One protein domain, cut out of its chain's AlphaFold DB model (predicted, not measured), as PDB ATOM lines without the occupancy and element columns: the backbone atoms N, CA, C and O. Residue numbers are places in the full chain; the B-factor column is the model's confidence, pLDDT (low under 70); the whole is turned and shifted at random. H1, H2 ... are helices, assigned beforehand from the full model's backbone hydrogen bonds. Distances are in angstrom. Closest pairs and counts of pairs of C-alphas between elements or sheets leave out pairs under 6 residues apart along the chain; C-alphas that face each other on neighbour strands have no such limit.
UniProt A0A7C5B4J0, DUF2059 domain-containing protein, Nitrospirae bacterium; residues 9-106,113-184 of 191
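Overview. This is residues 9 to 106 and 113 to 184 of the 191 residues of the protein "DUF2059 domain-containing protein" of Nitrospirae bacterium (UniProt A0A7C5B4J0). Two long helices, H1 and H2, meet near their ends in a wide V; residues 9 to 33 of H1 stick out as a free arm. H5 runs beside the end of H1 and H6 beside the start of H2, H4 sits inside the V, and H3 and H7 join H2 in a loose bundle at the far end. The 170 printed residues hold seven named helices, H1 to H7 in order, and no named strand: all helix, flat and extended, with radius of gyration of the C-alphas 27.9 A and spans of 96 by 51 by 22 A.

Along the chain. Find C-alpha 9 at (178.466, 74.002, 195.669); from there H1, residues 9 to 48, runs 59.2 A to C-alpha 48 at (193.285, 107.249, 148.961). H2, residues 51 to 80, spans 43.5 A, and H6, residues 140 to 167, 41.2 A. Look also for H3 at 86 to 106, H4 at 113 to 124, H5 at 127 to 137 and H7 at 169 to 184, ending at (153.686, 147.632, 139.942).

Arrangement. H1, with residues 38 to 48 alone, touches H5: C-alphas 45 and 134 are closest, 5.5 A. The hub, H2, touches H3, H4 and H6, with closest C-alphas 70 and 100 at 7.1 A, 51 and 114 at 6.3 A, and 54 and 150 at 6.4 A. H2, H3 and H7 form an up-and-down bundle, each running against the one before; H2 and H3 are a hairpin. H3 touches H7 at a shallow tilt of 15 degrees, closest at C-alphas 92 and 179, 6.0 A. Every O i to N i+4 pair is within hydrogen-bond range in H1, H2, H3, H4, H5 and H7, and 23 of 24 in H6.

Size, cuts and confidence. C-alphas 9 and 83, the farthest apart, are 98.1 A apart. Residues 107 to 112 are not printed; the gap between C-alphas 106 and 113 is 17.3 A. Of the links printed whole, none is long. Look for pLDDT under 70 at residues 9 to 34.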
ATOM      1  N   THR A   9     179.352  73.856 196.837       48.50
ATOM      2  CA  THR A   9     178.466  74.002 195.669       48.50
ATOM      3  C   THR A   9     178.283  75.463 195.258       48.50
ATOM      4  O   THR A   9     178.194  75.754 194.065       48.50
ATOM      5  N   ASP A  10     178.291  76.383 196.223       52.25
ATOM      6  CA  ASP A  10     178.155  77.820 195.965       52.25
ATOM      7  C   ASP A  10     179.458  78.444 195.449       52.25
ATOM      8  O   ASP A  10     179.426  79.268 194.533       52.25
ATOM      9  N   TYR A  11     180.618  77.970 195.921       52.34
ATOM     10  CA  TYR A  11     181.923  78.379 195.385       52.34
ATOM     11  C   TYR A  11     182.105  77.986 193.913       52.34
ATOM     12  O   TYR A  11     182.592  78.783 193.114       52.34
ATOM     13  N   VAL A  12     181.679  76.780 193.527       52.66
ATOM     14  CA  VAL A  12     181.791  76.309 192.136       52.66
ATOM     15  C   VAL A  12     180.885  77.118 191.203       52.66
ATOM     16  O   VAL A  12     181.309  77.470 190.103       52.66
ATOM     17  N   LYS A  13     179.676  77.492 191.644       53.00
ATOM     18  CA  LYS A  13     178.777  78.371 190.873       53.00
ATOM     19  C   LYS A  13     179.330  79.788 190.724       53.00
ATOM     20  O   LYS A  13     179.250  80.344 189.630       53.00
ATOM     21  N   ALA A  14     179.912  80.351 191.784       53.44
ATOM     22  CA  ALA A  14     180.527  81.676 191.747       53.44
ATOM     23  C   ALA A  14     181.744  81.716 190.809       53.44
ATOM     24  O   ALA A  14     181.869  82.636 190.005       53.44
ATOM     25  N   ILE A  15     182.595  80.683 190.841       55.53
ATOM     26  CA  ILE A  15     183.743  80.554 189.931       55.53
ATOM     27  C   ILE A  15     183.271  80.400 188.479       55.53
ATOM     28  O   ILE A  15     183.811  81.067 187.603       55.53
ATOM     29  N   LEU A  16     182.236  79.591 188.220       45.44
ATOM     30  CA  LEU A  16     181.682  79.396 186.875       45.44
ATOM     31  C   LEU A  16     181.044  80.681 186.313       45.44
ATOM     32  O   LEU A  16     181.277  81.021 185.154       45.44
ATOM     33  N   MET A  17     180.285  81.423 187.129       52.28
ATOM     34  CA  MET A  17     179.723  82.725 186.739       52.28
ATOM     35  C   MET A  17     180.809  83.777 186.510       52.28
ATOM     36  O   MET A  17     180.730  84.527 185.543       52.28
ATOM     37  N   MET A  18     181.847  83.810 187.347       52.06
ATOM     38  CA  MET A  18     182.981  84.716 187.163       52.06
ATOM     39  C   MET A  18     183.741  84.393 185.865       52.06
ATOM     40  O   MET A  18     184.098  85.305 185.128       52.06
ATOM     41  N   TRP A  19     183.905  83.110 185.524       45.00
ATOM     42  CA  TRP A  19     184.514  82.672 184.262       45.00
ATOM     43  C   TRP A  19     183.675  83.060 183.031       45.00
ATOM     44  O   TRP A  19     184.216  83.566 182.047       45.00
ATOM     45  N   LEU A  20     182.348  82.906 183.106       49.78
ATOM     46  CA  LEU A  20     181.411  83.350 182.066       49.78
ATOM     47  C   LEU A  20     181.440  84.879 181.883       49.78
ATOM     48  O   LEU A  20     181.536  85.349 180.750       49.78
ATOM     49  N   CYS A  21     181.467  85.658 182.967       51.50
ATOM     50  CA  CYS A  21     181.566  87.119 182.905       51.50
ATOM     51  C   CYS A  21     182.916  87.608 182.349       51.50
ATOM     52  O   CYS A  21     182.933  88.520 181.524       51.50
ATOM     53  N   LEU A  22     184.042  86.989 182.735       49.75
ATOM     54  CA  LEU A  22     185.358  87.341 182.184       49.75
ATOM     55  C   LEU A  22     185.473  86.996 180.690       49.75
ATOM     56  O   LEU A  22     186.047  87.773 179.931       49.75
ATOM     57  N   SER A  23     184.899  85.874 180.244       49.56
ATOM     58  CA  SER A  23     184.922  85.498 178.823       49.56
ATOM     59  C   SER A  23     184.104  86.447 177.931       49.56
ATOM     60  O   SER A  23     184.520  86.744 176.812       49.56
ATOM     61  N   GLY A  24     182.991  86.991 178.445       48.12
ATOM     62  CA  GLY A  24     182.183  87.997 177.750       48.12
ATOM     63  C   GLY A  24     182.882  89.354 177.622       48.12
ATOM     64  O   GLY A  24     182.828  89.967 176.560       48.12
ATOM     65  N   LEU A  25     183.597  89.799 178.660       52.12
ATOM     66  CA  LEU A  25     184.358  91.057 178.643       52.12
ATOM     67  C   LEU A  25     185.523  91.031 177.640       52.12
ATOM     68  O   LEU A  25     185.679  91.971 176.865       52.12
ATOM     69  N   ILE A  26     186.278  89.929 177.576       53.19
ATOM     70  CA  ILE A  26     187.409  89.784 176.638       53.19
ATOM     71  C   ILE A  26     186.920  89.688 175.182       53.19
ATOM     72  O   ILE A  26     187.563  90.209 174.269       53.19
ATOM     73  N   ALA A  27     185.773  89.047 174.941       55.22
ATOM     74  CA  ALA A  27     185.177  88.975 173.608       55.22
ATOM     75  C   ALA A  27     184.676  90.346 173.118       55.22
ATOM     76  O   ALA A  27     184.855  90.672 171.944       55.22
ATOM     77  N   VAL A  28     184.104  91.161 174.010       60.25
ATOM     78  CA  VAL A  28     183.628  92.520 173.696       60.25
ATOM     79  C   VAL A  28     184.793  93.480 173.447       60.25
ATOM     80  O   VAL A  28     184.758  94.233 172.478       60.25
ATOM     81  N   GLU A  29     185.856  93.420 174.249       58.81
ATOM     82  CA  GLU A  29     187.043  94.264 174.063       58.81
ATOM     83  C   GLU A  29     187.785  93.926 172.759       58.81
ATOM     84  O   GLU A  29     188.188  94.814 172.007       58.81
ATOM     85  N   LYS A  30     187.879  92.633 172.420       60.16
ATOM     86  CA  LYS A  30     188.450  92.180 171.146       60.16
ATOM     87  C   LYS A  30     187.578  92.568 169.947       60.16
ATOM     88  O   LYS A  30     188.121  92.956 168.917       60.16
ATOM     89  N   ALA A  31     186.251  92.500 170.073       61.62
ATOM     90  CA  ALA A  31     185.330  92.951 169.029       61.62
ATOM     91  C   ALA A  31     185.437  94.466 168.793       61.62
ATOM     92  O   ALA A  31     185.553  94.889 167.645       61.62
ATOM     93  N   ALA A  32     185.501  95.266 169.861       66.75
ATOM     94  CA  ALA A  32     185.680  96.714 169.773       66.75
ATOM     95  C   ALA A  32     187.042  97.103 169.166       66.75
ATOM     96  O   ALA A  32     187.126  98.028 168.359       66.75
ATOM     97  N   ALA A  33     188.115  96.377 169.499       68.88
ATOM     98  CA  ALA A  33     189.434  96.597 168.906       68.88
ATOM     99  C   ALA A  33     189.462  96.282 167.397       68.88
ATOM    100  O   ALA A  33     190.050  97.038 166.623       68.88
ATOM    101  N   ILE A  34     188.797  95.202 166.971       68.50
ATOM    102  CA  ILE A  34     188.666  94.823 165.553       68.50
ATOM    103  C   ILE A  34     187.813  95.846 164.792       68.50
ATOM    104  O   ILE A  34     188.176  96.263 163.693       68.50
ATOM    105  N   GLU A  35     186.703  96.299 165.374       72.44
ATOM    106  CA  GLU A  35     185.850  97.328 164.772       72.44
ATOM    107  C   GLU A  35     186.610  98.649 164.575       72.44
ATOM    108  O   GLU A  35     186.526  99.270 163.513       72.44
ATOM    109  N   ASN A  36     187.438  99.032 165.551       79.56
ATOM    110  CA  ASN A  36     188.286 100.216 165.464       79.56
ATOM    111  C   ASN A  36     189.381 100.073 164.384       79.56
ATOM    112  O   ASN A  36     189.570 100.973 163.564       79.56
ATOM    113  N   ALA A  37     190.052  98.918 164.305       83.69
ATOM    114  CA  ALA A  37     191.044  98.644 163.259       83.69
ATOM    115  C   ALA A  37     190.428  98.716 161.850       83.69
ATOM    116  O   ALA A  37     190.987  99.344 160.942       83.69
ATOM    117  N   LYS A  38     189.226  98.154 161.692       90.50
ATOM    118  CA  LYS A  38     188.461  98.217 160.448       90.50
ATOM    119  C   LYS A  38     188.079  99.652 160.081       90.50
ATOM    120  O   LYS A  38     188.245 100.046 158.927       90.50
ATOM    121  N   ALA A  39     187.615 100.449 161.043       92.06
ATOM    122  CA  ALA A  39     187.275 101.851 160.819       92.06
ATOM    123  C   ALA A  39     188.485 102.665 160.326       92.06
ATOM    124  O   ALA A  39     188.364 103.398 159.347       92.06
ATOM    125  N   ILE A  40     189.666 102.477 160.926       94.38
ATOM    126  CA  ILE A  40     190.909 103.148 160.505       94.38
ATOM    127  C   ILE A  40     191.273 102.792 159.054       94.38
ATOM    128  O   ILE A  40     191.650 103.666 158.271       94.38
ATOM    129  N   LYS A  41     191.142 101.516 158.669       96.25
ATOM    130  CA  LYS A  41     191.396 101.069 157.289       96.25
ATOM    131  C   LYS A  41     190.439 101.726 156.298       96.25
ATOM    132  O   LYS A  41     190.869 102.159 155.230       96.25
ATOM    133  N   ILE A  42     189.163 101.840 156.657       97.31
ATOM    134  CA  ILE A  42     188.164 102.513 155.823       97.31
ATOM    135  C   ILE A  42     188.519 103.989 155.654       97.31
ATOM    136  O   ILE A  42     188.578 104.452 154.523       97.31
ATOM    137  N   GLU A  43     188.855 104.709 156.726       96.38
ATOM    138  CA  GLU A  43     189.274 106.117 156.628       96.38
ATOM    139  C   GLU A  43     190.486 106.303 155.706       96.38
ATOM    140  O   GLU A  43     190.519 107.192 154.846       96.38
ATOM    141  N   LYS A  44     191.472 105.408 155.826       97.06
ATOM    142  CA  LYS A  44     192.637 105.399 154.941       97.06
ATOM    143  C   LYS A  44     192.235 105.162 153.486       97.06
ATOM    144  O   LYS A  44     192.736 105.850 152.599       97.06
ATOM    145  N   LEU A  45     191.338 104.212 153.232       97.56
ATOM    146  CA  LEU A  45     190.827 103.943 151.892       97.56
ATOM    147  C   LEU A  45     190.101 105.167 151.318       97.56
ATOM    148  O   LEU A  45     190.432 105.574 150.210       97.56
ATOM    149  N   LEU A  46     189.180 105.784 152.069       96.25
ATOM    150  CA  LEU A  46     188.433 106.979 151.641       96.25
ATOM    151  C   LEU A  46     189.360 108.156 151.310       96.25
ATOM    152  O   LEU A  46     189.115 108.890 150.352       96.25
ATOM    153  N   THR A  47     190.460 108.287 152.054       96.50
ATOM    154  CA  THR A  47     191.526 109.250 151.753       96.50
ATOM    155  C   THR A  47     192.210 108.927 150.423       96.50
ATOM    156  O   THR A  47     192.336 109.802 149.571       96.50
ATOM    157  N   LEU A  48     192.611 107.669 150.199       97.00
ATOM    158  CA  LEU A  48     193.285 107.249 148.961       97.00
ATOM    159  C   LEU A  48     192.402 107.435 147.719       97.00
ATOM    160  O   LEU A  48     192.900 107.820 146.662       97.00
ATOM    161  N   ILE A  49     191.093 107.207 147.849       95.50
ATOM    162  CA  ILE A  49     190.124 107.433 146.766       95.50
ATOM    163  C   ILE A  49     189.615 108.884 146.691       95.50
ATOM    164  O   ILE A  49     188.742 109.179 145.878       95.50
ATOM    165  N   ARG A  50     190.192 109.795 147.489       93.88
ATOM    166  CA  ARG A  50     190.008 111.254 147.409       93.88
ATOM    167  C   ARG A  50     188.565 111.728 147.624       93.88
ATOM    168  O   ARG A  50     188.114 112.663 146.962       93.88
ATOM    169  N   VAL A  51     187.839 111.109 148.559       91.19
ATOM    170  CA  VAL A  51     186.433 111.466 148.842       91.19
ATOM    171  C   VAL A  51     186.293 112.903 149.341       91.19
ATOM    172  O   VAL A  51     185.458 113.634 148.824       91.19
ATOM    173  N   SER A  52     187.155 113.347 150.259       87.94
ATOM    174  CA  SER A  52     187.107 114.716 150.791       87.94
ATOM    175  C   SER A  52     187.377 115.783 149.724       87.94
ATOM    176  O   SER A  52     186.770 116.853 149.741       87.94
ATOM    177  N   GLU A  53     188.260 115.494 148.762       90.12
ATOM    178  CA  GLU A  53     188.481 116.374 147.610       90.12
ATOM    179  C   GLU A  53     187.222 116.466 146.744       90.12
ATOM    180  O   GLU A  53     186.849 117.558 146.323       90.12
ATOM    181  N   LEU A  54     186.557 115.334 146.495       87.38
ATOM    182  CA  LEU A  54     185.329 115.285 145.705       87.38
ATOM    183  C   LEU A  54     184.183 116.055 146.379       87.38
ATOM    184  O   LEU A  54     183.481 116.804 145.705       87.38
ATOM    185  N   GLU A  55     184.014 115.900 147.694       86.19
ATOM    186  CA  GLU A  55     183.011 116.631 148.480       86.19
ATOM    187  C   GLU A  55     183.262 118.141 148.458       86.19
ATOM    188  O   GLU A  55     182.361 118.916 148.148       86.19
ATOM    189  N   SER A  56     184.508 118.564 148.690       87.62
ATOM    190  CA  SER A  56     184.895 119.979 148.630       87.62
ATOM    191  C   SER A  56     184.638 120.592 147.250       87.62
ATOM    192  O   SER A  56     184.149 121.719 147.127       87.62
ATOM    193  N   GLU A  57     184.926 119.845 146.182       86.69
ATOM    194  CA  GLU A  57     184.723 120.321 144.817       86.69
ATOM    195  C   GLU A  57     183.234 120.382 144.445       86.69
ATOM    196  O   GLU A  57     182.813 121.320 143.762       86.69
ATOM    197  N   TYR A  58     182.423 119.453 144.959       83.06
ATOM    198  CA  TYR A  58     180.967 119.504 144.846       83.06
ATOM    199  C   TYR A  58     180.366 120.719 145.558       83.06
ATOM    200  O   TYR A  58     179.571 121.457 144.965       83.06
ATOM    201  N   ASP A  59     180.773 120.962 146.804       83.31
ATOM    202  CA  ASP A  59     180.302 122.102 147.586       83.31
ATOM    203  C   ASP A  59     180.689 123.419 146.911       83.31
ATOM    204  O   ASP A  59     179.846 124.295 146.709       83.31
ATOM    205  N   SER A  60     181.947 123.540 146.480       86.56
ATOM    206  CA  SER A  60     182.446 124.708 145.750       86.56
ATOM    207  C   SER A  60     181.656 124.962 144.463       86.56
ATOM    208  O   SER A  60     181.230 126.091 144.196       86.56
ATOM    209  N   LEU A  61     181.394 123.909 143.682       83.94
ATOM    210  CA  LEU A  61     180.613 124.001 142.455       83.94
ATOM    211  C   LEU A  61     179.180 124.467 142.734       83.94
ATOM    212  O   LEU A  61     178.684 125.374 142.064       83.94
ATOM    213  N   THR A  62     178.543 123.889 143.748       80.75
ATOM    214  CA  THR A  62     177.180 124.227 144.166       80.75
ATOM    215  C   THR A  62     177.088 125.688 144.610       80.75
ATOM    216  O   THR A  62     176.238 126.434 144.117       80.75
ATOM    217  N   GLN A  63     178.010 126.143 145.467       84.38
ATOM    218  CA  GLN A  63     178.064 127.537 145.919       84.38
ATOM    219  C   GLN A  63     178.289 128.508 144.761       84.38
ATOM    220  O   GLN A  63     177.597 129.526 144.670       84.38
ATOM    221  N   LYS A  64     179.206 128.180 143.843       86.44
ATOM    222  CA  LYS A  64     179.452 128.985 142.645       86.44
ATOM    223  C   LYS A  64     178.186 129.120 141.799       86.44
ATOM    224  O   LYS A  64     177.821 130.231 141.431       86.44
ATOM    225  N   TYR A  65     177.492 128.015 141.531       82.62
ATOM    226  CA  TYR A  65     176.264 128.043 140.737       82.62
ATOM    227  C   TYR A  65     175.164 128.882 141.385       82.62
ATOM    228  O   TYR A  65     174.524 129.676 140.696       82.62
ATOM    229  N   ILE A  66     174.952 128.749 142.698       82.94
ATOM    230  CA  ILE A  66     173.969 129.567 143.422       82.94
ATOM    231  C   ILE A  66     174.337 131.051 143.343       82.94
ATOM    232  O   ILE A  66     173.464 131.882 143.093       82.94
ATOM    233  N   HIS A  67     175.617 131.384 143.526       87.69
ATOM    234  CA  HIS A  67     176.098 132.760 143.445       87.69
ATOM    235  C   HIS A  67     175.890 133.363 142.050       87.69
ATOM    236  O   HIS A  67     175.326 134.452 141.921       87.69
ATOM    237  N   ASP A  68     176.274 132.640 140.996       86.50
ATOM    238  CA  ASP A  68     176.091 133.080 139.610       86.50
ATOM    239  C   ASP A  68     174.602 133.285 139.283       86.50
ATOM    240  O   ASP A  68     174.236 134.200 138.537       86.50
ATOM    241  N   TYR A  69     173.724 132.460 139.861       84.69
ATOM    242  CA  TYR A  69     172.278 132.565 139.687       84.69
ATOM    243  C   TYR A  69     171.678 133.768 140.418       84.69
ATOM    244  O   TYR A  69     170.868 134.505 139.853       84.69
ATOM    245  N   GLU A  70     172.118 134.014 141.651       89.12
ATOM    246  CA  GLU A  70     171.759 135.201 142.425       89.12
ATOM    247  C   GLU A  70     172.104 136.486 141.662       89.12
ATOM    248  O   GLU A  70     171.249 137.362 141.500       89.12
ATOM    249  N   GLN A  71     173.325 136.583 141.128       91.19
ATOM    250  CA  GLN A  71     173.758 137.748 140.352       91.19
ATOM    251  C   GLN A  71     172.894 137.962 139.103       91.19
ATOM    252  O   GLN A  71     172.511 139.094 138.797       91.19
ATOM    253  N   GLN A  72     172.534 136.886 138.396       89.56
ATOM    254  CA  GLN A  72     171.665 136.964 137.217       89.56
ATOM    255  C   GLN A  72     170.258 137.466 137.560       89.56
ATOM    256  O   GLN A  72     169.755 138.370 136.885       89.56
ATOM    257  N   ILE A  73     169.645 136.933 138.621       90.44
ATOM    258  CA  ILE A  73     168.318 137.357 139.088       90.44
ATOM    259  C   ILE A  73     168.347 138.839 139.472       90.44
ATOM    260  O   ILE A  73     167.558 139.629 138.948       90.44
ATOM    261  N   ARG A  74     169.301 139.243 140.320       92.38
ATOM    262  CA  ARG A  74     169.439 140.634 140.780       92.38
ATOM    263  C   ARG A  74     169.660 141.600 139.618       92.38
ATOM    264  O   ARG A  74     169.003 142.640 139.554       92.38
ATOM    265  N   LYS A  75     170.528 141.249 138.663       92.38
ATOM    266  CA  LYS A  75     170.783 142.061 137.463       92.38
ATOM    267  C   LYS A  75     169.528 142.222 136.605       92.38
ATOM    268  O   LYS A  75     169.234 143.327 136.158       92.38
ATOM    269  N   SER A  76     168.788 141.138 136.380       91.38
ATOM    270  CA  SER A  76     167.562 141.167 135.579       91.38
ATOM    271  C   SER A  76     166.468 142.015 136.238       91.38
ATOM    272  O   SER A  76     165.857 142.852 135.572       91.38
ATOM    273  N   ILE A  77     166.283 141.894 137.555       89.56
ATOM    274  CA  ILE A  77     165.340 142.723 138.321       89.56
ATOM    275  C   ILE A  77     165.754 144.196 138.287       89.56
ATOM    276  O   ILE A  77     164.919 145.046 137.992       89.56
ATOM    277  N   GLY A  78     167.031 144.507 138.534       90.12
ATOM    278  CA  GLY A  78     167.537 145.883 138.510       90.12
ATOM    279  C   GLY A  78     167.401 146.555 137.141       90.12
ATOM    280  O   GLY A  78     167.097 147.743 137.071       90.12
ATOM    281  N   GLY A  79     167.566 145.794 136.055       90.56
ATOM    282  CA  GLY A  79     167.330 146.279 134.693       90.56
ATOM    283  C   GLY A  79     165.848 146.458 134.349       90.56
ATOM    284  O   GLY A  79     165.496 147.399 133.645       90.56
ATOM    285  N   THR A  80     164.975 145.585 134.859       91.12
ATOM    286  CA  THR A  80     163.528 145.613 134.564       91.12
ATOM    287  C   THR A  80     162.787 146.658 135.401       91.12
ATOM    288  O   THR A  80     161.861 147.307 134.916       91.12
ATOM    289  N   TYR A  81     163.206 146.859 136.652       89.75
ATOM    290  CA  TYR A  81     162.550 147.732 137.625       89.75
ATOM    291  C   TYR A  81     163.507 148.792 138.206       89.75
ATOM    292  O   TYR A  81     163.635 148.898 139.430       89.75
ATOM    293  N   PRO A  82     164.159 149.627 137.372       89.69
ATOM    294  CA  PRO A  82     165.218 150.541 137.819       89.69
ATOM    295  C   PRO A  82     164.732 151.612 138.809       89.69
ATOM    296  O   PRO A  82     165.514 152.140 139.594       89.69
ATOM    297  N   ASN A  83     163.431 151.914 138.799       89.62
ATOM    298  CA  ASN A  83     162.830 152.985 139.593       89.62
ATOM    299  C   ASN A  83     162.187 152.495 140.903       89.62
ATOM    300  O   ASN A  83     161.575 153.288 141.619       89.62
ATOM    301  N   VAL A  84     162.275 151.198 141.227       89.62
ATOM    302  CA  VAL A  84     161.701 150.670 142.471       89.62
ATOM    303  C   VAL A  84     162.591 151.027 143.662       89.62
ATOM    304  O   VAL A  84     163.761 150.653 143.736       89.62
ATOM    305  N   THR A  85     162.018 151.744 144.629       91.06
ATOM    306  CA  THR A  85     162.710 152.239 145.825       91.06
ATOM    307  C   THR A  85     161.896 151.970 147.098       91.06
ATOM    308  O   THR A  85     160.791 151.419 147.051       91.06
ATOM    309  N   GLY A  86     162.461 152.318 148.260       91.94
ATOM    310  CA  GLY A  86     161.772 152.250 149.551       91.94
ATOM    311  C   GLY A  86     161.312 150.840 149.931       91.94
ATOM    312  O   GLY A  86     162.033 149.860 149.739       91.94
ATOM    313  N   GLU A  87     160.099 150.738 150.474       91.94
ATOM    314  CA  GLU A  87     159.538 149.474 150.971       91.94
ATOM    315  C   GLU A  87     159.337 148.425 149.872       91.94
ATOM    316  O   GLU A  87     159.577 147.245 150.106       91.94
ATOM    317  N   LYS A  88     159.003 148.836 148.641       91.62
ATOM    318  CA  LYS A  88     158.897 147.901 147.509       91.62
ATOM    319  C   LYS A  88     160.239 147.248 147.188       91.62
ATOM    320  O   LYS A  88     160.284 146.050 146.937       91.62
ATOM    321  N   LYS A  89     161.335 148.019 147.228       92.81
ATOM    322  CA  LYS A  89     162.682 147.474 147.026       92.81
ATOM    323  C   LYS A  89     163.019 146.461 148.118       92.81
ATOM    324  O   LYS A  89     163.435 145.360 147.795       92.81
ATOM    325  N   LYS A  90     162.785 146.803 149.390       94.06
ATOM    326  CA  LYS A  90     163.027 145.881 150.515       94.06
ATOM    327  C   LYS A  90     162.234 144.581 150.381       94.06
ATOM    328  O   LYS A  90     162.762 143.519 150.686       94.06
ATOM    329  N   GLU A  91     160.987 144.660 149.928       94.19
ATOM    330  CA  GLU A  91     160.153 143.472 149.755       94.19
ATOM    331  C   GLU A  91     160.639 142.580 148.607       94.19
ATOM    332  O   GLU A  91     160.710 141.364 148.760       94.19
ATOM    333  N   ILE A  92     161.059 143.173 147.486       93.12
ATOM    334  CA  ILE A  92     161.680 142.428 146.381       93.12
ATOM    335  C   ILE A  92     162.955 141.718 146.850       93.12
ATOM    336  O   ILE A  92     163.129 140.538 146.565       93.12
ATOM    337  N   GLU A  93     163.814 142.405 147.604       93.69
ATOM    338  CA  GLU A  93     165.035 141.821 148.175       93.69
ATOM    339  C   GLU A  93     164.721 140.607 149.065       93.69
ATOM    340  O   GLU A  93     165.304 139.540 148.882       93.69
ATOM    341  N   ARG A  94     163.711 140.709 149.942       95.31
ATOM    342  CA  ARG A  94     163.261 139.573 150.767       95.31
ATOM    343  C   ARG A  94     162.769 138.390 149.937       95.31
ATOM    344  O   ARG A  94     163.044 137.248 150.296       95.31
ATOM    345  N   LEU A  95     162.036 138.641 148.850       94.25
ATOM    346  CA  LEU A  95     161.547 137.583 147.962       94.25
ATOM    347  C   LEU A  95     162.698 136.858 147.254       94.25
ATOM    348  O   LEU A  95     162.668 135.631 147.154       94.25
ATOM    349  N   ILE A  96     163.712 137.599 146.796       92.38
ATOM    350  CA  ILE A  96     164.929 137.022 146.204       92.38
ATOM    351  C   ILE A  96     165.652 136.160 147.243       92.38
ATOM    352  O   ILE A  96     165.972 135.006 146.961       92.38
ATOM    353  N   ASP A  97     165.873 136.686 148.447       93.19
ATOM    354  CA  ASP A  97     166.607 135.978 149.498       93.19
ATOM    355  C   ASP A  97     165.881 134.695 149.934       93.19
ATOM    356  O   ASP A  97     166.504 133.636 150.053       93.19
ATOM    357  N   ALA A  98     164.554 134.752 150.097       92.31
ATOM    358  CA  ALA A  98     163.731 133.587 150.413       92.31
ATOM    359  C   ALA A  98     163.783 132.529 149.299       92.31
ATOM    360  O   ALA A  98     163.911 131.335 149.578       92.31
ATOM    361  N   PHE A  99     163.737 132.960 148.035       90.06
ATOM    362  CA  PHE A  99     163.880 132.070 146.888       90.06
ATOM    363  C   PHE A  99     165.251 131.379 146.871       90.06
ATOM    364  O   PHE A  99     165.321 130.158 146.753       90.06
ATOM    365  N   LEU A 100     166.342 132.129 147.037       87.94
ATOM    366  CA  LEU A 100     167.698 131.572 147.043       87.94
ATOM    367  C   LEU A 100     167.930 130.622 148.219       87.94
ATOM    368  O   LEU A 100     168.614 129.608 148.073       87.94
ATOM    369  N   GLN A 101     167.347 130.917 149.381       88.62
ATOM    370  CA  GLN A 101     167.395 130.012 150.524       88.62
ATOM    371  C   GLN A 101     166.677 128.689 150.228       88.62
ATOM    372  O   GLN A 101     167.167 127.630 150.619       88.62
ATOM    373  N   ASP A 102     165.543 128.729 149.534       86.94
ATOM    374  CA  ASP A 102     164.836 127.520 149.127       86.94
ATOM    375  C   ASP A 102     165.621 126.705 148.084       86.94
ATOM    376  O   ASP A 102     165.723 125.485 148.218       86.94
ATOM    377  N   VAL A 103     166.254 127.366 147.106       83.00
ATOM    378  CA  VAL A 103     167.154 126.705 146.142       83.00
ATOM    379  C   VAL A 103     168.292 125.991 146.873       83.00
ATOM    380  O   VAL A 103     168.516 124.807 146.631       83.00
ATOM    381  N   ARG A 104     168.956 126.672 147.818       81.00
ATOM    382  CA  ARG A 104     170.020 126.088 148.656       81.00
ATOM    383  C   ARG A 104     169.538 124.849 149.408       81.00
ATOM    384  O   ARG A 104     170.217 123.832 149.404       81.00
ATOM    385  N   LYS A 105     168.357 124.915 150.028       81.12
ATOM    386  CA  LYS A 105     167.762 123.767 150.732       81.12
ATOM    387  C   LYS A 105     167.427 122.618 149.781       81.12
ATOM    388  O   LYS A 105     167.647 121.467 150.129       81.12
ATOM    389  N   SER A 106     166.909 122.931 148.596       77.69
ATOM    390  CA  SER A 106     166.480 121.943 147.602       77.69
ATOM    391  C   SER A 106     167.651 121.243 146.906       77.69
ATOM    392  O   SER A 106     167.508 120.104 146.476       77.69
ATOM    393  N   LEU A 113     179.170 112.183 151.722       84.00
ATOM    394  CA  LEU A 113     179.468 111.025 150.891       84.00
ATOM    395  C   LEU A 113     180.479 110.136 151.627       84.00
ATOM    396  O   LEU A 113     180.407 108.911 151.542       84.00
ATOM    397  N   HIS A 114     181.371 110.767 152.392       89.75
ATOM    398  CA  HIS A 114     182.256 110.149 153.364       89.75
ATOM    399  C   HIS A 114     181.538 109.202 154.335       89.75
ATOM    400  O   HIS A 114     181.852 108.010 154.322       89.75
ATOM    401  N   ASP A 115     180.541 109.657 155.098       89.69
ATOM    402  CA  ASP A 115     179.799 108.817 156.051       89.69
ATOM    403  C   ASP A 115     179.059 107.668 155.355       89.69
ATOM    404  O   ASP A 115     179.087 106.520 155.816       89.69
ATOM    405  N   HIS A 116     178.438 107.950 154.207       88.69
ATOM    406  CA  HIS A 116     177.751 106.935 153.407       88.69
ATOM    407  C   HIS A 116     178.703 105.834 152.949       88.69
ATOM    408  O   HIS A 116     178.433 104.643 153.132       88.69
ATOM    409  N   LEU A 117     179.843 106.218 152.375       91.75
ATOM    410  CA  LEU A 117     180.850 105.269 151.918       91.75
ATOM    411  C   LEU A 117     181.479 104.527 153.091       91.75
ATOM    412  O   LEU A 117     181.697 103.321 152.990       91.75
ATOM    413  N   LYS A 118     181.712 105.200 154.219       93.50
ATOM    414  CA  LYS A 118     182.237 104.577 155.433       93.50
ATOM    415  C   LYS A 118     181.351 103.422 155.889       93.50
ATOM    416  O   LYS A 118     181.850 102.315 156.101       93.50
ATOM    417  N   GLN A 119     180.038 103.641 155.960       91.94
ATOM    418  CA  GLN A 119     179.073 102.592 156.297       91.94
ATOM    419  C   GLN A 119     179.027 101.486 155.234       91.94
ATOM    420  O   GLN A 119     179.016 100.299 155.575       91.94
ATOM    421  N   ALA A 120     179.045 101.848 153.946       93.56
ATOM    422  CA  ALA A 120     179.016 100.877 152.855       93.56
ATOM    423  C   ALA A 120     180.241  99.947 152.888       93.56
ATOM    424  O   ALA A 120     180.087  98.725 152.801       93.56
ATOM    425  N   TYR A 121     181.443 100.499 153.080       94.75
ATOM    426  CA  TYR A 121     182.672  99.717 153.201       94.75
ATOM    427  C   TYR A 121     182.684  98.863 154.473       94.75
ATOM    428  O   TYR A 121     183.043  97.686 154.414       94.75
ATOM    429  N   ALA A 122     182.222  99.413 155.603       93.56
ATOM    430  CA  ALA A 122     182.127  98.681 156.865       93.56
ATOM    431  C   ALA A 122     181.204  97.460 156.762       93.56
ATOM    432  O   ALA A 122     181.518  96.407 157.321       93.56
ATOM    433  N   LYS A 123     180.099  97.575 156.022       94.25
ATOM    434  CA  LYS A 123     179.144  96.481 155.814       94.25
ATOM    435  C   LYS A 123     179.625  95.443 154.799       94.25
ATOM    436  O   LYS A 123     179.303  94.268 154.948       94.25
ATOM    437  N   SER A 124     180.350  95.872 153.767       94.88
ATOM    438  CA  SER A 124     180.542  95.056 152.558       94.88
ATOM    439  C   SER A 124     181.883  94.336 152.477       94.88
ATOM    440  O   SER A 124     181.985  93.380 151.719       94.88
ATOM    441  N   PHE A 125     182.896  94.772 153.231       93.81
ATOM    442  CA  PHE A 125     184.254  94.233 153.110       93.81
ATOM    443  C   PHE A 125     184.802  93.740 154.446       93.81
ATOM    444  O   PHE A 125     184.588  94.363 155.488       93.81
ATOM    445  N   GLY A 126     185.534  92.628 154.423       93.19
ATOM    446  CA  GLY A 126     186.383  92.177 155.526       93.19
ATOM    447  C   GLY A 126     187.692  92.968 155.618       93.19
ATOM    448  O   GLY A 126     188.054  93.714 154.710       93.19
ATOM    449  N   GLU A 127     188.439  92.802 156.711       92.06
ATOM    450  CA  GLU A 127     189.705  93.524 156.911       92.06
ATOM    451  C   GLU A 127     190.764  93.200 155.847       92.06
ATOM    452  O   GLU A 127     191.392  94.120 155.327       92.06
ATOM    453  N   ASP A 128     190.911  91.930 155.464       94.19
ATOM    454  CA  ASP A 128     191.880  91.518 154.437       94.19
ATOM    455  C   ASP A 128     191.531  92.078 153.049       94.19
ATOM    456  O   ASP A 128     192.404  92.317 152.214       94.19
ATOM    457  N   GLU A 129     190.239  92.267 152.768       96.31
ATOM    458  CA  GLU A 129     189.770  92.897 151.532       96.31
ATOM    459  C   GLU A 129     190.066  94.394 151.532       96.31
ATOM    460  O   GLU A 129     190.546  94.918 150.526       96.31
ATOM    461  N   LEU A 130     189.845  95.064 152.666       96.81
ATOM    462  CA  LEU A 130     190.221  96.463 152.846       96.81
ATOM    463  C   LEU A 130     191.733  96.652 152.687       96.81
ATOM    464  O   LEU A 130     192.146  97.589 152.010       96.81
ATOM    465  N   ASP A 131     192.558  95.741 153.207       97.19
ATOM    466  CA  ASP A 131     194.013  95.792 153.016       97.19
ATOM    467  C   ASP A 131     194.406  95.660 151.541       97.19
ATOM    468  O   ASP A 131     195.271  96.397 151.064       97.19
ATOM    469  N   ARG A 132     193.735  94.786 150.777       97.88
ATOM    470  CA  ARG A 132     193.954  94.671 149.324       97.88
ATOM    471  C   ARG A 132     193.518  95.924 148.566       97.88
ATOM    472  O   ARG A 132     194.233  96.353 147.661       97.88
ATOM    473  N   LEU A 133     192.385  96.525 148.932       97.50
ATOM    474  CA  LEU A 133     191.926  97.787 148.340       97.50
ATOM    475  C   LEU A 133     192.903  98.925 148.643       97.50
ATOM    476  O   LEU A 133     193.288  99.662 147.737       97.50
ATOM    477  N   ILE A 134     193.366  99.030 149.889       98.12
ATOM    478  CA  ILE A 134     194.384 100.001 150.297       98.12
ATOM    479  C   ILE A 134     195.674  99.778 149.507       98.12
ATOM    480  O   ILE A 134     196.221 100.739 148.971       98.12
ATOM    481  N   ALA A 135     196.156  98.537 149.395       98.19
ATOM    482  CA  ALA A 135     197.361  98.224 148.631       98.19
ATOM    483  C   ALA A 135     197.214  98.613 147.151       98.19
ATOM    484  O   ALA A 135     198.125  99.212 146.580       98.19
ATOM    485  N   HIS A 136     196.052  98.339 146.549       97.88
ATOM    486  CA  HIS A 136     195.757  98.750 145.183       97.88
ATOM    487  C   HIS A 136     195.803 100.273 145.023       97.88
ATOM    488  O   HIS A 136     196.596 100.767 144.222       97.88
ATOM    489  N   TYR A 137     195.016 101.021 145.802       97.88
ATOM    490  CA  TYR A 137     194.942 102.483 145.690       97.88
ATOM    491  C   TYR A 137     196.202 103.212 146.186       97.88
ATOM    492  O   TYR A 137     196.393 104.376 145.856       97.88
ATOM    493  N   SER A 138     197.098 102.530 146.908       97.50
ATOM    494  CA  SER A 138     198.441 103.042 147.230       97.50
ATOM    495  C   SER A 138     199.457 102.848 146.093       97.50
ATOM    496  O   SER A 138     200.566 103.371 146.170       97.50
ATOM    497  N   SER A 139     199.134 102.061 145.061       98.00
ATOM    498  CA  SER A 139     200.019 101.839 143.911       98.00
ATOM    499  C   SER A 139     199.917 102.982 142.887       98.00
ATOM    500  O   SER A 139     198.868 103.621 142.807       98.00
ATOM    501  N   PRO A 140     200.925 103.191 142.014       98.00
ATOM    502  CA  PRO A 140     200.851 104.216 140.965       98.00
ATOM    503  C   PRO A 140     199.638 104.067 140.034       98.00
ATOM    504  O   PRO A 140     199.063 105.052 139.572       98.00
ATOM    505  N   VAL A 141     199.230 102.824 139.751       97.75
ATOM    506  CA  VAL A 141     198.048 102.550 138.920       97.75
ATOM    507  C   VAL A 141     196.765 102.892 139.675       97.75
ATOM    508  O   VAL A 141     195.878 103.512 139.095       97.75
ATOM    509  N   GLY A 142     196.677 102.531 140.956       97.12
ATOM    510  CA  GLY A 142     195.514 102.843 141.784       97.12
ATOM    511  C   GLY A 142     195.357 104.339 142.052       97.12
ATOM    512  O   GLY A 142     194.243 104.850 141.995       97.12
ATOM    513  N   GLU A 143     196.454 105.072 142.244       96.81
ATOM    514  CA  GLU A 143     196.410 106.533 142.352       96.81
ATOM    515  C   GLU A 143     195.871 107.172 141.061       96.81
ATOM    516  O   GLU A 143     195.005 108.052 141.107       96.81
ATOM    517  N   LYS A 144     196.339 106.701 139.895       97.44
ATOM    518  CA  LYS A 144     195.849 107.169 138.591       97.44
ATOM    519  C   LYS A 144     194.363 106.858 138.398       97.44
ATOM    520  O   LYS A 144     193.628 107.705 137.893       97.44
ATOM    521  N   ASP A 145     193.922 105.669 138.800       95.44
ATOM    522  CA  ASP A 145     192.518 105.261 138.747       95.44
ATOM    523  C   ASP A 145     191.631 106.127 139.658       95.44
ATOM    524  O   ASP A 145     190.625 106.665 139.195       95.44
ATOM    525  N   ALA A 146     192.041 106.357 140.911       94.38
ATOM    526  CA  ALA A 146     191.345 107.257 141.832       94.38
ATOM    527  C   ALA A 146     191.241 108.681 141.264       94.38
ATOM    528  O   ALA A 146     190.165 109.281 141.277       94.38
ATOM    529  N   GLY A 147     192.333 109.207 140.697       92.75
ATOM    530  CA  GLY A 147     192.344 110.517 140.045       92.75
ATOM    531  C   GLY A 147     191.385 110.601 138.855       92.75
ATOM    532  O   GLY A 147     190.611 111.550 138.752       92.75
ATOM    533  N   MET A 148     191.387 109.592 137.982       96.06
ATOM    534  CA  MET A 148     190.476 109.515 136.836       96.06
ATOM    535  C   MET A 148     189.009 109.440 137.281       96.06
ATOM    536  O   MET A 148     188.178 110.183 136.758       96.06
ATOM    537  N   LYS A 149     188.685 108.580 138.255       92.00
ATOM    538  CA  LYS A 149     187.323 108.445 138.797       92.00
ATOM    539  C   LYS A 149     186.842 109.739 139.444       92.00
ATOM    540  O   LYS A 149     185.699 110.127 139.215       92.00
ATOM    541  N   LYS A 150     187.714 110.439 140.179       91.06
ATOM    542  CA  LYS A 150     187.412 111.766 140.729       91.06
ATOM    543  C   LYS A 150     187.062 112.756 139.618       91.06
ATOM    544  O   LYS A 150     186.009 113.383 139.677       91.06
ATOM    545  N   SER A 151     187.902 112.865 138.587       90.56
ATOM    546  CA  SER A 151     187.653 113.767 137.455       90.56
ATOM    547  C   SER A 151     186.333 113.453 136.750       90.56
ATOM    548  O   SER A 151     185.534 114.359 136.524       90.56
ATOM    549  N   ALA A 152     186.057 112.174 136.483       90.56
ATOM    550  CA  ALA A 152     184.800 111.745 135.875       90.56
ATOM    551  C   ALA A 152     183.583 112.070 136.760       90.56
ATOM    552  O   ALA A 152     182.564 112.546 136.259       90.56
ATOM    553  N   ALA A 153     183.690 111.868 138.078       88.94
ATOM    554  CA  ALA A 153     182.634 112.222 139.022       88.94
ATOM    555  C   ALA A 153     182.361 113.736 139.030       88.94
ATOM    556  O   ALA A 153     181.200 114.144 138.999       88.94
ATOM    557  N   ILE A 154     183.406 114.569 138.993       87.12
ATOM    558  CA  ILE A 154     183.279 116.033 138.909       87.12
ATOM    559  C   ILE A 154     182.620 116.458 137.590       87.12
ATOM    560  O   ILE A 154     181.731 117.310 137.589       87.12
ATOM    561  N   GLU A 155     183.031 115.887 136.458       89.31
ATOM    562  CA  GLU A 155     182.436 116.190 135.149       89.31
ATOM    563  C   GLU A 155     180.955 115.814 135.094       89.31
ATOM    564  O   GLU A 155     180.116 116.623 134.684       89.31
ATOM    565  N   TYR A 156     180.622 114.619 135.578       85.25
ATOM    566  CA  TYR A 156     179.240 114.169 135.674       85.25
ATOM    567  C   TYR A 156     178.415 115.088 136.579       85.25
ATOM    568  O   TYR A 156     177.295 115.471 136.236       85.25
ATOM    569  N   ASN A 157     178.990 115.513 137.704       83.38
ATOM    570  CA  ASN A 157     178.332 116.422 138.625       83.38
ATOM    571  C   ASN A 157     178.067 117.806 138.011       83.38
ATOM    572  O   ASN A 157     176.971 118.344 138.164       83.38
ATOM    573  N   LYS A 158     179.019 118.359 137.246       85.69
ATOM    574  CA  LYS A 158     178.820 119.608 136.487       85.69
ATOM    575  C   LYS A 158     177.639 119.499 135.530       85.69
ATOM    576  O   LYS A 158     176.791 120.391 135.497       85.69
ATOM    577  N   MET A 159     177.562 118.400 134.781       85.38
ATOM    578  CA  MET A 159     176.448 118.146 133.870       85.38
ATOM    579  C   MET A 159     175.116 118.042 134.623       85.38
ATOM    580  O   MET A 159     174.137 118.677 134.228       85.38
ATOM    581  N   TRP A 160     175.078 117.275 135.715       81.75
ATOM    582  CA  TRP A 160     173.859 117.065 136.493       81.75
ATOM    583  C   TRP A 160     173.380 118.348 137.178       81.75
ATOM    584  O   TRP A 160     172.208 118.693 137.064       81.75
ATOM    585  N   THR A 161     174.282 119.117 137.790       78.31
ATOM    586  CA  THR A 161     173.972 120.419 138.401       78.31
ATOM    587  C   THR A 161     173.405 121.394 137.367       78.31
ATOM    588  O   THR A 161     172.399 122.059 137.622       78.31
ATOM    589  N   ALA A 162     173.971 121.436 136.156       79.44
ATOM    590  CA  ALA A 162     173.430 122.255 135.071       79.44
ATOM    591  C   ALA A 162     172.012 121.816 134.647       79.44
ATOM    592  O   ALA A 162     171.142 122.659 134.416       79.44
ATOM    593  N   GLN A 163     171.749 120.506 134.570       77.12
ATOM    594  CA  GLN A 163     170.415 119.973 134.269       77.12
ATOM    595  C   GLN A 163     169.410 120.258 135.387       77.12
ATOM    596  O   GLN A 163     168.295 120.700 135.106       77.12
ATOM    597  N   PHE A 164     169.809 120.057 136.642       75.06
ATOM    598  CA  PHE A 164     169.003 120.365 137.815       75.06
ATOM    599  C   PHE A 164     168.594 121.841 137.808       75.06
ATOM    600  O   PHE A 164     167.416 122.153 137.946       75.06
ATOM    601  N   MET A 165     169.517 122.756 137.501       71.50
ATOM    602  CA  MET A 165     169.218 124.190 137.415       71.50
ATOM    603  C   MET A 165     168.241 124.563 136.301       71.50
ATOM    604  O   MET A 165     167.437 125.482 136.476       71.50
ATOM    605  N   ASN A 166     168.219 123.833 135.183       74.12
ATOM    606  CA  ASN A 166     167.187 124.049 134.166       74.12
ATOM    607  C   ASN A 166     165.771 123.796 134.710       74.12
ATOM    608  O   ASN A 166     164.828 124.450 134.262       74.12
ATOM    609  N   GLN A 167     165.611 122.936 135.720       71.56
ATOM    610  CA  GLN A 167     164.320 122.700 136.376       71.56
ATOM    611  C   GLN A 167     163.864 123.902 137.225       71.56
ATOM    612  O   GLN A 167     162.666 124.113 137.415       71.56
ATOM    613  N   TYR A 168     164.793 124.755 137.673       76.25
ATOM    614  CA  TYR A 168     164.473 125.972 138.428       76.25
ATOM    615  C   TYR A 168     164.016 127.129 137.546       76.25
ATOM    616  O   TYR A 168     163.489 128.104 138.078       76.25
ATOM    617  N   ARG A 169     164.120 127.015 136.215       78.81
ATOM    618  CA  ARG A 169     163.659 128.055 135.282       78.81
ATOM    619  C   ARG A 169     162.199 128.442 135.531       78.81
ATOM    620  O   ARG A 169     161.908 129.617 135.718       78.81
ATOM    621  N   ALA A 170     161.308 127.459 135.661       81.75
ATOM    622  CA  ALA A 170     159.895 127.707 135.959       81.75
ATOM    623  C   ALA A 170     159.681 128.349 137.344       81.75
ATOM    624  O   ALA A 170     158.735 129.107 137.557       81.75
ATOM    625  N   ARG A 171     160.556 128.053 138.314       85.31
ATOM    626  CA  ARG A 171     160.493 128.651 139.655       85.31
ATOM    627  C   ARG A 171     160.963 130.106 139.633       85.31
ATOM    628  O   ARG A 171     160.374 130.938 140.314       85.31
ATOM    629  N   VAL A 172     161.960 130.415 138.808       86.56
ATOM    630  CA  VAL A 172     162.405 131.785 138.549       86.56
ATOM    631  C   VAL A 172     161.340 132.592 137.824       86.56
ATOM    632  O   VAL A 172     161.049 133.704 138.246       86.56
ATOM    633  N   GLU A 173     160.688 132.042 136.802       88.50
ATOM    634  CA  GLU A 173     159.569 132.721 136.134       88.50
ATOM    635  C   GLU A 173     158.469 133.112 137.131       88.50
ATOM    636  O   GLU A 173     157.993 134.248 137.121       88.50
ATOM    637  N   LYS A 174     158.129 132.212 138.063       89.44
ATOM    638  CA  LYS A 174     157.196 132.517 139.158       89.44
ATOM    639  C   LYS A 174     157.714 133.617 140.087       89.44
ATOM    640  O   LYS A 174     156.936 134.488 140.465       89.44
ATOM    641  N   LEU A 175     159.003 133.612 140.441       92.12
ATOM    642  CA  LEU A 175     159.612 134.697 141.222       92.12
ATOM    643  C   LEU A 175     159.434 136.046 140.509       92.12
ATOM    644  O   LEU A 175     158.965 137.000 141.126       92.12
ATOM    645  N   PHE A 176     159.733 136.115 139.209       92.31
ATOM    646  CA  PHE A 176     159.554 137.336 138.419       92.31
ATOM    647  C   PHE A 176     158.094 137.793 138.368       92.31
ATOM    648  O   PHE A 176     157.838 138.985 138.501       92.31
ATOM    649  N   GLN A 177     157.128 136.876 138.254       92.31
ATOM    650  CA  GLN A 177     155.700 137.218 138.305       92.31
ATOM    651  C   GLN A 177     155.297 137.844 139.648       92.31
ATOM    652  O   GLN A 177     154.577 138.842 139.675       92.31
ATOM    653  N   VAL A 178     155.770 137.292 140.770       92.88
ATOM    654  CA  VAL A 178     155.483 137.848 142.103       92.88
ATOM    655  C   VAL A 178     156.135 139.221 142.266       92.88
ATOM    656  O   VAL A 178     155.489 140.161 142.734       92.88
ATOM    657  N   ILE A 179     157.388 139.361 141.833       93.44
ATOM    658  CA  ILE A 179     158.113 140.636 141.852       93.44
ATOM    659  C   ILE A 179     157.397 141.686 141.006       93.44
ATOM    660  O   ILE A 179     157.284 142.829 141.442       93.44
ATOM    661  N   ASP A 180     156.856 141.313 139.846       93.25
ATOM    662  CA  ASP A 180     156.112 142.222 138.974       93.25
ATOM    663  C   ASP A 180     154.884 142.816 139.678       93.25
ATOM    664  O   ASP A 180     154.656 144.029 139.627       93.25
ATOM    665  N   VAL A 181     154.138 141.987 140.416       92.38
ATOM    666  CA  VAL A 181     152.988 142.427 141.224       92.38
ATOM    667  C   VAL A 181     153.421 143.406 142.319       92.38
ATOM    668  O   VAL A 181     152.760 144.426 142.537       92.38
ATOM    669  N   VAL A 182     154.537 143.134 143.001       91.12
ATOM    670  CA  VAL A 182     155.073 144.013 144.057       91.12
ATOM    671  C   VAL A 182     155.571 145.338 143.473       91.12
ATOM    672  O   VAL A 182     155.239 146.412 143.986       91.12
ATOM    673  N   ALA A 183     156.322 145.281 142.374       89.19
ATOM    674  CA  ALA A 183     156.904 146.439 141.710       89.19
ATOM    675  C   ALA A 183     155.819 147.390 141.187       89.19
ATOM    676  O   ALA A 183     155.815 148.583 141.526       89.19
ATOM    677  N   LYS A 184     154.835 146.861 140.449       87.12
ATOM    678  CA  LYS A 184     153.686 147.632 139.942       87.12
ATOM    679  C   LYS A 184     152.777 148.110 141.079       87.12
ATOM    680  O   LYS A 184     152.164 149.170 140.979       87.12
TER     681      LYS A 184